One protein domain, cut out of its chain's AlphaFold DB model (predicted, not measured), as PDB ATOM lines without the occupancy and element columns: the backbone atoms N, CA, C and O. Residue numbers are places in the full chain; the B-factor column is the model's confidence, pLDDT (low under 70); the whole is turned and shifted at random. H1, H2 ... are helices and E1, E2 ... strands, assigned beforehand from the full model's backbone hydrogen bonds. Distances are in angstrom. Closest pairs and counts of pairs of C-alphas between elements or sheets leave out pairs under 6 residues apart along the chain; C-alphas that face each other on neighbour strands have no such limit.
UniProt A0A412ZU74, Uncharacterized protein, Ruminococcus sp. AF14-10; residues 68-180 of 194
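What this domain is: This is residues 68 to 180 of the 194 residues of an uncharacterized protein of Ruminococcus sp. AF14-10 (UniProt A0A412ZU74). A twisted sheet, three long strands and one short edge strand, has a helical hairpin, H1 and H2, packed over one face; no named helix covers the other face. The far ends of E2, E3 and E4 run on beyond the helices, while the small helix H3 lies off the sheet beyond its opposite end, where residues 159 to 165 stick out. The printed part has 113 residues, with three named helices and four named strands in the order H1 H2 E1 E2 E3 H3 E4. The sheet order is E1 E2 E3 E4, all antiparallel, and the class is mixed, helices and strands. The whole is compact, with a radius of gyration of the C-alphas of 15.2 A and spans of 49 by 33 by 30 A.

How they stand to each other: H1, residues 68 to 86, and H2, residues 96 to 108, form a helical hairpin, opposite ways at a steep tilt of 44 degrees. H1 touches H2 with its residues 77 to 85 alone, and the closest C-alphas, those of Ser 85 and Tyr 98, are 5.8 A apart. The sheet holds E1, residues 115 to 117, E2, residues 132 to 140, E3, residues 143 to 151, and E4, residues 170 to 179. E1, E2 and E3 make a meander, each strand the antiparallel neighbour of the one before. N 115 is 2.8 A from O 134 between E1 and E2, N 145 is 2.8 A from O 137 between E2 and E3, and N 146 is 2.8 A from O 176 between E3 and E4, within hydrogen-bond range. H1 and H2 are on the same face, giving two layers, helices on one face of a sheet. H1, at a height over the sheet of 10.8 A, lies over E3 and runs along the strands. H2, at a height of 9.1 A, lies over E1; the closest C-alphas, those of Lys 103 and Phe 116, are 6.0 A apart. H3, residues 156 to 160, is not on the sheet and is apart from H1 and H2. In H1, H2 and H3 every O i to N i+4 pair is within hydrogen-bond range.

Where its parts are: H1 begins at C-alpha 68 (134.079, 192.784, 101.889) and is 26.6 A long; H2 is 18.7 A. E2 measures 25.1 A and E3 25.8 A. E4, 25.6 A, ends at C-alpha 179 (151.148, 200.855, 109.033).

The domain as a whole: The C-alphas farthest apart, those of Arg 91 and Asp 141, are 49.1 A apart. The printed part has no cut. The link from E1 to E2, residues 118 to 131, is long. The mean pLDDT of the printed part is 79.4; residues 86 to 93, 119 to 128 and 156 to 167 are under 70.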
ATOM      1  N   GLU A  68     135.451 193.319 101.904       94.69
ATOM      2  CA  GLU A  68     134.079 192.784 101.889       94.69
ATOM      3  C   GLU A  68     133.882 191.699 100.823       94.69
ATOM      4  O   GLU A  68     133.234 190.689 101.080       94.69
ATOM      5  N   THR A  69     134.485 191.862  99.643       95.31
ATOM      6  CA  THR A  69     134.456 190.822  98.598       95.31
ATOM      7  C   THR A  69     135.124 189.541  99.103       95.31
ATOM      8  O   THR A  69     134.564 188.457  98.977       95.31
ATOM      9  N   ILE A  70     136.279 189.675  99.765       94.62
ATOM     10  CA  ILE A  70     136.979 188.549 100.392       94.62
ATOM     11  C   ILE A  70     136.139 187.932 101.521       94.62
ATOM     12  O   ILE A  70     136.116 186.710 101.635       94.62
ATOM     13  N   LEU A  71     135.423 188.732 102.329       94.25
ATOM     14  CA  LEU A  71     134.497 188.198 103.339       94.25
ATOM     15  C   LEU A  71     133.429 187.312 102.701       94.25
ATOM     16  O   LEU A  71     133.211 186.208 103.183       94.25
ATOM     17  N   SER A  72     132.827 187.757 101.597       93.38
ATOM     18  CA  SER A  72     131.823 186.969 100.878       93.38
ATOM     19  C   SER A  72     132.389 185.646 100.353       93.38
ATOM     20  O   SER A  72     131.706 184.623 100.388       93.38
ATOM     21  N   ASP A  73     133.634 185.639  99.872       93.38
ATOM     22  CA  ASP A  73     134.282 184.407  99.415       93.38
ATOM     23  C   ASP A  73     134.616 183.477 100.600       93.38
ATOM     24  O   ASP A  73     134.489 182.252 100.500       93.38
ATOM     25  N   ILE A  74     134.999 184.044 101.750       93.06
ATOM     26  CA  ILE A  74     135.196 183.301 103.002       93.06
ATOM     27  C   ILE A  74     133.866 182.714 103.490       93.06
ATOM     28  O   ILE A  74     133.843 181.550 103.878       93.06
ATOM     29  N   ASP A  75     132.756 183.454 103.435       92.06
ATOM     30  CA  ASP A  75     131.418 182.955 103.787       92.06
ATOM     31  C   ASP A  75     131.052 181.712 102.968       92.06
ATOM     32  O   ASP A  75     130.608 180.698 103.520       92.06
ATOM     33  N   GLN A  76     131.308 181.749 101.656       91.31
ATOM     34  CA  GLN A  76     131.093 180.596 100.785       91.31
ATOM     35  C   GLN A  76     132.005 179.424 101.174       91.31
ATOM     36  O   GLN A  76     131.529 178.300 101.338       91.31
ATOM     37  N   MET A  77     133.296 179.680 101.402       92.31
ATOM     38  CA  MET A  77     134.255 178.658 101.837       92.31
ATOM     39  C   MET A  77     133.835 178.000 103.164       92.31
ATOM     40  O   MET A  77     133.918 176.778 103.309       92.31
ATOM     41  N   LEU A  78     133.371 178.786 104.139       90.62
ATOM     42  CA  LEU A  78     132.913 178.287 105.437       90.62
ATOM     43  C   LEU A  78     131.614 177.485 105.308       90.62
ATOM     44  O   LEU A  78     131.473 176.454 105.970       90.62
ATOM     45  N   THR A  79     130.710 177.903 104.420       88.69
ATOM     46  CA  THR A  79     129.478 177.171 104.087       88.69
ATOM     47  C   THR A  79     129.789 175.813 103.455       88.69
ATOM     48  O   THR A  79     129.214 174.791 103.851       88.69
ATOM     49  N   ASP A  80     130.747 175.768 102.530       88.94
ATOM     50  CA  ASP A  80     131.204 174.534 101.886       88.94
ATOM     51  C   ASP A  80     131.858 173.593 102.910       88.94
ATOM     52  O   ASP A  80     131.542 172.398 102.961       88.94
ATOM     53  N   CYS A  81     132.703 174.133 103.796       88.75
ATOM     54  CA  CYS A  81     133.312 173.381 104.895       88.75
ATOM     55  C   CYS A  81     132.253 172.816 105.852       88.75
ATOM     56  O   CYS A  81     132.329 171.644 106.234       88.75
ATOM     57  N   ARG A  82     131.234 173.614 106.210       84.25
ATOM     58  CA  ARG A  82     130.127 173.172 107.071       84.25
ATOM     59  C   ARG A  82     129.350 172.041 106.408       84.25
ATOM     60  O   ARG A  82     129.119 171.008 107.035       84.25
ATOM     61  N   SER A  83     129.015 172.191 105.130       83.44
ATOM     62  CA  SER A  83     128.278 171.191 104.350       83.44
ATOM     63  C   SER A  83     129.048 169.873 104.230       83.44
ATOM     64  O   SER A  83     128.470 168.805 104.426       83.44
ATOM     65  N   ALA A  84     130.363 169.939 104.005       80.31
ATOM     66  CA  ALA A  84     131.237 168.766 104.010       80.31
ATOM     67  C   ALA A  84     131.345 168.114 105.402       80.31
ATOM     68  O   ALA A  84     131.484 166.894 105.508       80.31
ATOM     69  N   SER A  85     131.266 168.909 106.475       74.44
ATOM     70  CA  SER A  85     131.312 168.413 107.853       74.44
ATOM     71  C   SER A  85     129.995 167.794 108.327       74.44
ATOM     72  O   SER A  85     130.042 166.821 109.073       74.44
ATOM     73  N   ASN A  86     128.834 168.256 107.841       69.00
ATOM     74  CA  ASN A  86     127.506 167.778 108.261       69.00
ATOM     75  C   ASN A  86     127.300 166.261 108.060       69.00
ATOM     76  O   ASN A  86     126.580 165.633 108.832       69.00
ATOM     77  N   GLY A  87     127.969 165.640 107.079       60.41
ATOM     78  CA  GLY A  87     127.934 164.183 106.879       60.41
ATOM     79  C   GLY A  87     128.732 163.369 107.914       60.41
ATOM     80  O   GLY A  87     128.428 162.200 108.136       60.41
ATOM     81  N   ASN A  88     129.731 163.980 108.565       58.28
ATOM     82  CA  ASN A  88     130.581 163.370 109.602       58.28
ATOM     83  C   ASN A  88     130.194 163.838 111.029       58.28
ATOM     84  O   ASN A  88     130.432 163.142 112.013       58.28
ATOM     85  N   ALA A  89     129.532 164.992 111.125       50.88
ATOM     86  CA  ALA A  89     129.063 165.671 112.334       50.88
ATOM     87  C   ALA A  89     128.000 164.912 113.142       50.88
ATOM     88  O   ALA A  89     127.795 165.202 114.317       50.88
ATOM     89  N   LEU A  90     127.339 163.907 112.556       46.31
ATOM     90  CA  LEU A  90     126.300 163.128 113.242       46.31
ATOM     91  C   LEU A  90     126.831 162.283 114.422       46.31
ATOM     92  O   LEU A  90     126.044 161.619 115.092       46.31
ATOM     93  N   ARG A  91     128.154 162.242 114.656       51.00
ATOM     94  CA  ARG A  91     128.790 161.304 115.602       51.00
ATOM     95  C   ARG A  91     129.585 161.953 116.735       51.00
ATOM     96  O   ARG A  91     129.885 161.256 117.701       51.00
ATOM     97  N   SER A  92     129.911 163.239 116.658       54.62
ATOM     98  CA  SER A  92     130.732 163.908 117.672       54.62
ATOM     99  C   SER A  92     130.388 165.389 117.745       54.62
ATOM    100  O   SER A  92     130.579 166.106 116.768       54.62
ATOM    101  N   SER A  93     129.958 165.864 118.915       64.44
ATOM    102  CA  SER A  93     129.795 167.291 119.258       64.44
ATOM    103  C   SER A  93     131.129 168.061 119.316       64.44
ATOM    104  O   SER A  93     131.261 169.025 120.062       64.44
ATOM    105  N   ASP A  94     132.134 167.604 118.569       71.12
ATOM    106  CA  ASP A  94     133.489 168.134 118.531       71.12
ATOM    107  C   ASP A  94     133.692 168.907 117.211       71.12
ATOM    108  O   ASP A  94     133.583 168.317 116.126       71.12
ATOM    109  N   PRO A  95     133.938 170.231 117.262       77.44
ATOM    110  CA  PRO A  95     134.108 171.074 116.079       77.44
ATOM    111  C   PRO A  95     135.483 170.917 115.406       77.44
ATOM    112  O   PRO A  95     135.712 171.504 114.348       77.44
ATOM    113  N   SER A  96     136.377 170.085 115.952       81.06
ATOM    114  CA  SER A  96     137.743 169.885 115.446       81.06
ATOM    115  C   SER A  96     137.809 169.531 113.956       81.06
ATOM    116  O   SER A  96     138.650 170.065 113.232       81.06
ATOM    117  N   TYR A  97     136.918 168.663 113.460       82.31
ATOM    118  CA  TYR A  97     136.903 168.292 112.037       82.31
ATOM    119  C   TYR A  97     136.543 169.482 111.138       82.31
ATOM    120  O   TYR A  97     137.156 169.672 110.092       82.31
ATOM    121  N   TYR A  98     135.585 170.314 111.556       85.81
ATOM    122  CA  TYR A  98     135.216 171.524 110.824       85.81
ATOM    123  C   TYR A  98     136.402 172.494 110.740       85.81
ATOM    124  O   TYR A  98     136.773 172.908 109.641       85.81
ATOM    125  N   TYR A  99     137.065 172.782 111.863       87.44
ATOM    126  CA  TYR A  99     138.208 173.700 111.883       87.44
ATOM    127  C   TYR A  99     139.409 173.195 111.072       87.44
ATOM    128  O   TYR A  99     140.070 173.992 110.408       87.44
ATOM    129  N   GLN A 100     139.653 171.881 111.027       87.56
ATOM    130  CA  GLN A 100     140.682 171.306 110.151       87.56
ATOM    131  C   GLN A 100     140.378 171.525 108.661       87.56
ATOM    132  O   GLN A 100     141.279 171.866 107.895       87.56
ATOM    133  N   GLN A 101     139.115 171.380 108.251       88.38
ATOM    134  CA  GLN A 101     138.699 171.623 106.864       88.38
ATOM    135  C   GLN A 101     138.834 173.099 106.481       88.38
ATOM    136  O   GLN A 101     139.282 173.418 105.375       88.38
ATOM    137  N   VAL A 102     138.502 174.000 107.409       91.00
ATOM    138  CA  VAL A 102     138.701 175.441 107.227       91.00
ATOM    139  C   VAL A 102     140.188 175.762 107.091       91.00
ATOM    140  O   VAL A 102     140.572 176.417 106.126       91.00
ATOM    141  N   LYS A 103     141.041 175.229 107.976       91.38
ATOM    142  CA  LYS A 103     142.498 175.401 107.902       91.38
ATOM    143  C   LYS A 103     143.060 174.967 106.546       91.38
ATOM    144  O   LYS A 103     143.772 175.737 105.909       91.38
ATOM    145  N   PHE A 104     142.702 173.771 106.076       89.94
ATOM    146  CA  PHE A 104     143.139 173.272 104.768       89.94
ATOM    147  C   PHE A 104     142.668 174.171 103.613       89.94
ATOM    148  O   PHE A 104     143.393 174.397 102.643       89.94
ATOM    149  N   SER A 105     141.452 174.713 103.717       91.12
ATOM    150  CA  SER A 105     140.905 175.624 102.708       91.12
ATOM    151  C   SER A 105     141.634 176.972 102.703       91.12
ATOM    152  O   SER A 105     141.935 177.485 101.625       91.12
ATOM    153  N   CYS A 106     142.011 177.495 103.877       90.75
ATOM    154  CA  CYS A 106     142.864 178.678 103.999       90.75
ATOM    155  C   CYS A 106     144.257 178.449 103.392       90.75
ATOM    156  O   CYS A 106     144.736 179.299 102.649       90.75
ATOM    157  N   GLU A 107     144.887 177.295 103.639       89.94
ATOM    158  CA  GLU A 107     146.210 176.952 103.084       89.94
ATOM    159  C   GLU A 107     146.213 176.861 101.549       89.94
ATOM    160  O   GLU A 107     147.219 177.144 100.898       89.94
ATOM    161  N   LYS A 108     145.083 176.470 100.949       89.25
ATOM    162  CA  LYS A 108     144.915 176.402  99.490       89.25
ATOM    163  C   LYS A 108     144.668 177.776  98.852       89.25
ATOM    164  O   LYS A 108     144.762 177.908  97.625       89.25
ATOM    165  N   TRP A 109     144.325 178.783  99.650       88.44
ATOM    166  CA  TRP A 109     144.015 180.120  99.168       88.44
ATOM    167  C   TRP A 109     145.271 180.817  98.639       88.44
ATOM    168  O   TRP A 109     146.309 180.826  99.295       88.44
ATOM    169  N   LYS A 110     145.191 181.394  97.435       82.19
ATOM    170  CA  LYS A 110     146.362 182.000  96.779       82.19
ATOM    171  C   LYS A 110     146.568 183.462  97.155       82.19
ATOM    172  O   LYS A 110     147.668 183.815  97.549       82.19
ATOM    173  N   GLU A 111     145.541 184.296  97.007       84.31
ATOM    174  CA  GLU A 111     145.624 185.738  97.268       84.31
ATOM    175  C   GLU A 111     144.257 186.295  97.717       84.31
ATOM    176  O   GLU A 111     143.246 185.958  97.094       84.31
ATOM    177  N   PRO A 112     144.195 187.149  98.756       84.50
ATOM    178  CA  PRO A 112     145.274 187.393  99.715       84.50
ATOM    179  C   PRO A 112     145.580 186.131 100.532       84.50
ATOM    180  O   PRO A 112     144.732 185.253 100.680       84.50
ATOM    181  N   VAL A 113     146.790 186.035 101.080       88.19
ATOM    182  CA  VAL A 113     147.158 184.922 101.967       88.19
ATOM    183  C   VAL A 113     146.282 184.956 103.223       88.19
ATOM    184  O   VAL A 113     146.338 185.908 104.005       88.19
ATOM    185  N   LEU A 114     145.489 183.903 103.426       91.44
ATOM    186  CA  LEU A 114     144.695 183.716 104.636       91.44
ATOM    187  C   LEU A 114     145.557 183.050 105.713       91.44
ATOM    188  O   LEU A 114     146.093 181.963 105.512       91.44
ATOM    189  N   SER A 115     145.673 183.691 106.873       90.44
ATOM    190  CA  SER A 115     146.388 183.142 108.024       90.44
ATOM    191  C   SER A 115     145.394 182.573 109.027       90.44
ATOM    192  O   SER A 115     144.623 183.321 109.626       90.44
ATOM    193  N   PHE A 116     145.426 181.256 109.216       90.31
ATOM    194  CA  PHE A 116     144.623 180.552 110.213       90.31
ATOM    195  C   PHE A 116     145.432 180.372 111.505       90.31
ATOM    196  O   PHE A 116     146.530 179.815 111.465       90.31
ATOM    197  N   HIS A 117     144.899 180.826 112.637       87.19
ATOM    198  CA  HIS A 117     145.467 180.606 113.966       87.19
ATOM    199  C   HIS A 117     144.519 179.755 114.805       87.19
ATOM    200  O   HIS A 117     143.355 180.101 114.997       87.19
ATOM    201  N   ASP A 118     145.042 178.641 115.307       82.00
ATOM    202  CA  ASP A 118     144.345 177.764 116.237       82.00
ATOM    203  C   ASP A 118     144.909 177.985 117.642       82.00
ATOM    204  O   ASP A 118     145.941 177.417 118.008       82.00
ATOM    205  N   ASP A 119     144.254 178.848 118.417       64.75
ATOM    206  CA  ASP A 119     144.651 179.130 119.798       64.75
ATOM    207  C   ASP A 119     144.155 178.048 120.780       64.75
ATOM    208  O   ASP A 119     144.317 178.188 121.990       64.75
ATOM    209  N   ALA A 120     143.606 176.919 120.312       57.03
ATOM    210  CA  ALA A 120     143.200 175.808 121.182       57.03
ATOM    211  C   ALA A 120     144.370 175.146 121.952       57.03
ATOM    212  O   ALA A 120     144.147 174.259 122.774       57.03
ATOM    213  N   ASN A 121     145.619 175.565 121.707       48.12
ATOM    214  CA  ASN A 121     146.828 175.075 122.379       48.12
ATOM    215  C   ASN A 121     147.352 176.014 123.489       48.12
ATOM    216  O   ASN A 121     148.481 175.854 123.957       48.12
ATOM    217  N   VAL A 122     146.571 177.016 123.914       47.88
ATOM    218  CA  VAL A 122     146.941 177.857 125.061       47.88
ATOM    219  C   VAL A 122     146.917 176.998 126.329       47.88
ATOM    220  O   VAL A 122     145.937 176.325 126.629       47.88
ATOM    221  N   ALA A 123     148.013 177.027 127.092       48.09
ATOM    222  CA  ALA A 123     148.245 176.236 128.308       48.09
ATOM    223  C   ALA A 123     147.232 176.474 129.455       48.09
ATOM    224  O   ALA A 123     147.375 175.889 130.530       48.09
ATOM    225  N   ASP A 124     146.229 177.325 129.237       48.91
ATOM    226  CA  ASP A 124     145.155 177.633 130.167       48.91
ATOM    227  C   ASP A 124     143.815 177.065 129.648       48.91
ATOM    228  O   ASP A 124     143.153 177.686 128.814       48.91
ATOM    229  N   PRO A 125     143.374 175.896 130.151       52.41
ATOM    230  CA  PRO A 125     142.122 175.256 129.744       52.41
ATOM    231  C   PRO A 125     140.860 176.030 130.171       52.41
ATOM    232  O   PRO A 125     139.752 175.597 129.857       52.41
ATOM    233  N   SER A 126     140.994 177.145 130.902       53.12
ATOM    234  CA  SER A 126     139.869 178.001 131.293       53.12
ATOM    235  C   SER A 126     139.501 179.058 130.243       53.12
ATOM    236  O   SER A 126     138.420 179.645 130.324       53.12
ATOM    237  N   VAL A 127     140.346 179.256 129.224       49.38
ATOM    238  CA  VAL A 127     140.118 180.195 128.119       49.38
ATOM    239  C   VAL A 127     139.997 179.392 126.825       49.38
ATOM    240  O   VAL A 127     140.974 179.121 126.140       49.38
ATOM    241  N   SER A 128     138.777 178.970 126.488       54.84
ATOM    242  CA  SER A 128     138.490 178.390 125.171       54.84
ATOM    243  C   SER A 128     138.578 179.496 124.114       54.84
ATOM    244  O   SER A 128     137.575 180.132 123.789       54.84
ATOM    245  N   SER A 129     139.775 179.772 123.603       70.81
ATOM    246  CA  SER A 129     139.968 180.675 122.468       70.81
ATOM    247  C   SER A 129     139.536 179.986 121.179       70.81
ATOM    248  O   SER A 129     140.037 178.922 120.818       70.81
ATOM    249  N   LEU A 130     138.570 180.596 120.499       81.12
ATOM    250  CA  LEU A 130     138.094 180.148 119.197       81.12
ATOM    251  C   LEU A 130     139.176 180.372 118.128       81.12
ATOM    252  O   LEU A 130     139.904 181.367 118.204       81.12
ATOM    253  N   PRO A 131     139.270 179.504 117.107       88.94
ATOM    254  CA  PRO A 131     140.226 179.694 116.027       88.94
ATOM    255  C   PRO A 131     139.914 180.963 115.229       88.94
ATOM    256  O   PRO A 131     138.753 181.358 115.069       88.94
ATOM    257  N   THR A 132     140.960 181.595 114.703       91.94
ATOM    258  CA  THR A 132     140.863 182.860 113.972       91.94
ATOM    259  C   THR A 132     141.396 182.758 112.546       91.94
ATOM    260  O   THR A 132     142.364 182.053 112.266       91.94
ATOM    261  N   ILE A 133     140.765 183.492 111.629       93.00
ATOM    262  CA  ILE A 133     141.247 183.725 110.265       93.00
ATOM    263  C   ILE A 133     141.622 185.196 110.157       93.00
ATOM    264  O   ILE A 133     140.845 186.064 110.549       93.00
ATOM    265  N   SER A 134     142.787 185.495 109.598       94.00
ATOM    266  CA  SER A 134     143.204 186.870 109.332       94.00
ATOM    267  C   SER A 134     143.727 187.048 107.916       94.00
ATOM    268  O   SER A 134     144.335 186.145 107.340       94.00
ATOM    269  N   TYR A 135     143.478 188.224 107.353       94.69
ATOM    270  CA  TYR A 135     143.982 188.625 106.045       94.69
ATOM    271  C   TYR A 135     144.201 190.134 105.993       94.69
ATOM    272  O   TYR A 135     143.760 190.886 106.869       94.69
ATOM    273  N   GLN A 136     144.936 190.573 104.973       94.81
ATOM    274  CA  GLN A 136     145.298 191.972 104.793       94.81
ATOM    275  C   GLN A 136     145.036 192.417 103.360       94.81
ATOM    276  O   GLN A 136     145.331 191.690 102.412       94.81
ATOM    277  N   VAL A 137     144.511 193.631 103.216       94.88
ATOM    278  CA  VAL A 137     144.288 194.285 101.926       94.88
ATOM    279  C   VAL A 137     145.129 195.562 101.864       94.88
ATOM    280  O   VAL A 137     145.033 196.390 102.773       94.88
ATOM    281  N   PRO A 138     145.968 195.763 100.836       93.00
ATOM    282  CA  PRO A 138     146.769 196.976 100.719       93.00
ATOM    283  C   PRO A 138     145.888 198.210 100.473       93.00
ATOM    284  O   PRO A 138     145.047 198.214  99.580       93.00
ATOM    285  N   ILE A 139     146.113 199.275 101.249       90.69
ATOM    286  CA  ILE A 139     145.518 200.608 101.027       90.69
ATOM    287  C   ILE A 139     146.514 201.503 100.277       90.69
ATOM    288  O   ILE A 139     146.144 202.301  99.421       90.69
ATOM    289  N   SER A 140     147.795 201.401 100.630       88.31
ATOM    290  CA  SER A 140     148.909 202.116 100.001       88.31
ATOM    291  C   SER A 140     150.213 201.352 100.236       88.31
ATOM    292  O   SER A 140     150.227 200.373 100.978       88.31
ATOM    293  N   ASP A 141     151.334 201.861  99.728       85.88
ATOM    294  CA  ASP A 141     152.672 201.281  99.947       85.88
ATOM    295  C   ASP A 141     153.073 201.157 101.431       85.88
ATOM    296  O   ASP A 141     154.027 200.465 101.772       85.88
ATOM    297  N   SER A 142     152.376 201.865 102.329       87.12
ATOM    298  CA  SER A 142     152.718 201.940 103.755       87.12
ATOM    299  C   SER A 142     151.573 201.618 104.710       87.12
ATOM    300  O   SER A 142     151.729 201.777 105.927       87.12
ATOM    301  N   GLN A 143     150.412 201.236 104.173       91.56
ATOM    302  CA  GLN A 143     149.212 200.970 104.955       91.56
ATOM    303  C   GLN A 143     148.435 199.792 104.387       91.56
ATOM    304  O   GLN A 143     148.238 199.686 103.177       91.56
ATOM    305  N   VAL A 144     147.925 198.967 105.289       94.88
ATOM    306  CA  VAL A 144     147.083 197.809 104.991       94.88
ATOM    307  C   VAL A 144     145.846 197.848 105.875       94.88
ATOM    308  O   VAL A 144     145.911 198.290 107.021       94.88
ATOM    309  N   LEU A 145     144.721 197.384 105.349       95.69
ATOM    310  CA  LEU A 145     143.536 197.055 106.124       95.69
ATOM    311  C   LEU A 145     143.677 195.613 106.611       95.69
ATOM    312  O   LEU A 145     143.708 194.693 105.796       95.69
ATOM    313  N   GLN A 146     143.782 195.418 107.921       95.25
ATOM    314  CA  GLN A 146     143.765 194.101 108.549       95.25
ATOM    315  C   GLN A 146     142.337 193.743 108.951       95.25
ATOM    316  O   GLN A 146     141.669 194.516 109.646       95.25
ATOM    317  N   VAL A 147     141.924 192.534 108.575       95.62
ATOM    318  CA  VAL A 147     140.664 191.929 109.004       95.62
ATOM    319  C   VAL A 147     140.960 190.642 109.762       95.62
ATOM    320  O   VAL A 147     141.767 189.825 109.313       95.62
ATOM    321  N   VAL A 148     140.324 190.473 110.925       94.06
ATOM    322  CA  VAL A 148     140.427 189.263 111.754       94.06
ATOM    323  C   VAL A 148     139.028 188.755 112.078       94.06
ATOM    324  O   VAL A 148     138.166 189.517 112.521       94.06
ATOM    325  N   LEU A 149     138.817 187.463 111.850       92.81
ATOM    326  CA  LEU A 149     137.564 186.746 112.038       92.81
ATOM    327  C   LEU A 149     137.767 185.681 113.109       92.81
ATOM    328  O   LEU A 149     138.664 184.855 112.982       92.81
ATOM    329  N   SER A 150     136.931 185.676 114.142       91.00
ATOM    330  CA  SER A 150     136.849 184.589 115.121       91.00
ATOM    331  C   SER A 150     135.764 183.616 114.688       91.00
ATOM    332  O   SER A 150     134.601 184.010 114.585       91.00
ATOM    333  N   LEU A 151     136.125 182.360 114.441       89.94
ATOM    334  CA  LEU A 151     135.185 181.335 113.993       89.94
ATOM    335  C   LEU A 151     134.299 180.877 115.147       89.94
ATOM    336  O   LEU A 151     134.795 180.572 116.225       89.94
ATOM    337  N   LEU A 152     132.990 180.810 114.927       86.88
ATOM    338  CA  LEU A 152     132.042 180.326 115.926       86.88
ATOM    339  C   LEU A 152     131.985 178.793 115.924       86.88
ATOM    340  O   LEU A 152     132.441 178.129 114.988       86.88
ATOM    341  N   ASN A 153     131.450 178.217 116.999       81.00
ATOM    342  CA  ASN A 153     131.222 176.780 117.076       81.00
ATOM    343  C   ASN A 153     130.020 176.404 116.184       81.00
ATOM    344  O   ASN A 153     128.901 176.817 116.493       81.00
ATOM    345  N   PRO A 154     130.201 175.597 115.121       76.69
ATOM    346  CA  PRO A 154     129.140 175.279 114.158       76.69
ATOM    347  C   PRO A 154     127.945 174.514 114.755       76.69
ATOM    348  O   PRO A 154     126.903 174.410 114.102       76.69
ATOM    349  N   TYR A 155     128.080 173.954 115.962       70.50
ATOM    350  CA  TYR A 155     127.011 173.219 116.648       70.50
ATOM    351  C   TYR A 155     126.177 174.096 117.586       70.50
ATOM    352  O   TYR A 155     124.984 173.850 117.748       70.50
ATOM    353  N   GLU A 156     126.767 175.141 118.168       67.06
ATOM    354  CA  GLU A 156     126.036 176.103 119.005       67.06
ATOM    355  C   GLU A 156     125.120 176.988 118.154       67.06
ATOM    356  O   GLU A 156     123.993 177.287 118.550       67.06
ATOM    357  N   THR A 157     125.548 177.317 116.932       58.22
ATOM    358  CA  THR A 157     124.749 178.101 115.984       58.22
ATOM    359  C   THR A 157     123.474 177.369 115.541       58.22
ATOM    360  O   THR A 157     122.476 178.015 115.242       58.22
ATOM    361  N   GLN A 158     123.451 176.027 115.559       55.09
ATOM    362  CA  GLN A 158     122.257 175.232 115.221       55.09
ATOM    363  C   GLN A 158     121.200 175.242 116.330       55.09
ATOM    364  O   GLN A 158     120.011 175.280 116.032       55.09
ATOM    365  N   ALA A 159     121.619 175.243 117.600       52.09
ATOM    366  CA  ALA A 159     120.698 175.296 118.736       52.09
ATOM    367  C   ALA A 159     120.021 176.674 118.883       52.09
ATOM    368  O   ALA A 159     118.909 176.766 119.391       52.09
ATOM    369  N   ALA A 160     120.673 177.746 118.416       49.38
ATOM    370  CA  ALA A 160     120.128 179.107 118.427       49.38
ATOM    371  C   ALA A 160     119.258 179.446 117.194       49.38
ATOM    372  O   ALA A 160     118.478 180.404 117.238       49.38
ATOM    373  N   ALA A 161     119.348 178.654 116.118       50.56
ATOM    374  CA  ALA A 161     118.653 178.877 114.844       50.56
ATOM    375  C   ALA A 161     117.116 178.756 114.924       50.56
ATOM    376  O   ALA A 161     116.423 179.128 113.981       50.56
ATOM    377  N   GLU A 162     116.559 178.299 116.051       52.53
ATOM    378  CA  GLU A 162     115.109 178.303 116.284       52.53
ATOM    379  C   GLU A 162     114.548 179.698 116.631       52.53
ATOM    380  O   GLU A 162     113.330 179.853 116.715       52.53
ATOM    381  N   SER A 163     115.388 180.732 116.822       51.75
ATOM    382  CA  SER A 163     114.900 182.037 117.306       51.75
ATOM    383  C   SER A 163     115.449 183.316 116.663       51.75
ATOM    384  O   SER A 163     114.880 184.373 116.930       51.75
ATOM    385  N   THR A 164     116.469 183.311 115.795       46.94
ATOM    386  CA  THR A 164     116.855 184.530 115.041       46.94
ATOM    387  C   THR A 164     117.597 184.202 113.737       46.94
ATOM    388  O   THR A 164     118.485 183.359 113.700       46.94
ATOM    389  N   ASP A 165     117.215 184.912 112.678       47.78
ATOM    390  CA  ASP A 165     117.506 184.750 111.244       47.78
ATOM    391  C   ASP A 165     118.968 185.008 110.801       47.78
ATOM    392  O   ASP A 165     119.217 185.723 109.836       47.78
ATOM    393  N   SER A 166     119.983 184.477 111.489       53.88
ATOM    394  CA  SER A 166     121.345 184.517 110.920       53.88
ATOM    395  C   SER A 166     122.244 183.393 111.430       53.88
ATOM    396  O   SER A 166     122.779 183.447 112.536       53.88
ATOM    397  N   ASP A 167     122.444 182.383 110.582       63.72
ATOM    398  CA  ASP A 167     123.515 181.391 110.712       63.72
ATOM    399  C   ASP A 167     124.854 182.078 110.399       63.72
ATOM    400  O   ASP A 167     125.370 182.018 109.286       63.72
ATOM    401  N   SER A 168     125.377 182.836 111.361       78.19
ATOM    402  CA  SER A 168     126.672 183.497 111.218       78.19
ATOM    403  C   SER A 168     127.789 182.530 111.609       78.19
ATOM    404  O   SER A 168     127.778 181.958 112.700       78.19
ATOM    405  N   PHE A 169     128.761 182.330 110.718       85.44
ATOM    406  CA  PHE A 169     129.885 181.410 110.932       85.44
ATOM    407  C   PHE A 169     131.015 182.005 111.775       85.44
ATOM    408  O   PHE A 169     131.835 181.272 112.328       85.44
ATOM    409  N   TYR A 170     131.091 183.330 111.859       90.12
ATOM    410  CA  TYR A 170     132.193 184.035 112.498       90.12
ATOM    411  C   TYR A 170     131.753 185.377 113.072       90.12
ATOM    412  O   TYR A 170     130.700 185.920 112.750       90.12
ATOM    413  N   ARG A 171     132.624 185.957 113.894       90.38
ATOM    414  CA  ARG A 171     132.545 187.347 114.335       90.38
ATOM    415  C   ARG A 171     133.788 188.093 113.875       90.38
ATOM    416  O   ARG A 171     134.901 187.646 114.135       90.38
ATOM    417  N   ILE A 172     133.604 189.253 113.252       91.94
ATOM    418  CA  ILE A 172     134.714 190.162 112.950       91.94
ATOM    419  C   ILE A 172     135.225 190.740 114.276       91.94
ATOM    420  O   ILE A 172     134.469 191.384 115.005       91.94
ATOM    421  N   THR A 173     136.488 190.485 114.609       90.94
ATOM    422  CA  THR A 173     137.138 190.971 115.839       90.94
ATOM    423  C   THR A 173     138.071 192.147 115.584       90.94
ATOM    424  O   THR A 173     138.304 192.940 116.495       90.94
ATOM    425  N   ALA A 174     138.559 192.310 114.353       90.62
ATOM    426  CA  ALA A 174     139.335 193.476 113.956       90.62
ATOM    427  C   ALA A 174     138.999 193.917 112.529       90.62
ATOM    428  O   ALA A 174     138.899 193.091 111.623       90.62
ATOM    429  N   TRP A 175     138.874 195.233 112.359       95.44
ATOM    430  CA  TRP A 175     138.780 195.931 111.078       95.44
ATOM    431  C   TRP A 175     139.570 197.233 111.205       95.44
ATOM    432  O   TRP A 175     139.035 198.268 111.605       95.44
ATOM    433  N   GLN A 176     140.883 197.163 110.995       93.94
ATOM    434  CA  GLN A 176     141.782 198.259 111.363       93.94
ATOM    435  C   GLN A 176     142.882 198.498 110.338       93.94
ATOM    436  O   GLN A 176     143.389 197.574 109.707       93.94
ATOM    437  N   VAL A 177     143.276 199.762 110.200       93.50
ATOM    438  CA  VAL A 177     144.390 200.162 109.341       93.50
ATOM    439  C   VAL A 177     145.695 200.027 110.116       93.50
ATOM    440  O   VAL A 177     145.882 200.688 111.136       93.50
ATOM    441  N   LEU A 178     146.616 199.214 109.606       91.62
ATOM    442  CA  LEU A 178     147.971 199.080 110.132       91.62
ATOM    443  C   LEU A 178     148.961 199.802 109.222       91.62
ATOM    444  O   LEU A 178     148.802 199.819 108.000       91.62
ATOM    445  N   SER A 179     150.007 200.382 109.813       86.81
ATOM    446  CA  SER A 179     151.148 200.855 109.033       86.81
ATOM    447  C   SER A 179     152.134 199.713 108.819       86.81
ATOM    448  O   SER A 179     152.534 199.056 109.773       86.81
ATOM    449  N   THR A 180     152.549 199.501 107.572       81.69
ATOM    450  CA  THR A 180     153.541 198.482 107.189       81.69
ATOM    451  C   THR A 180     154.980 198.996 107.241       81.69
ATOM    452  O   THR A 180     155.906 198.283 106.863       81.69
TER     453      THR A 180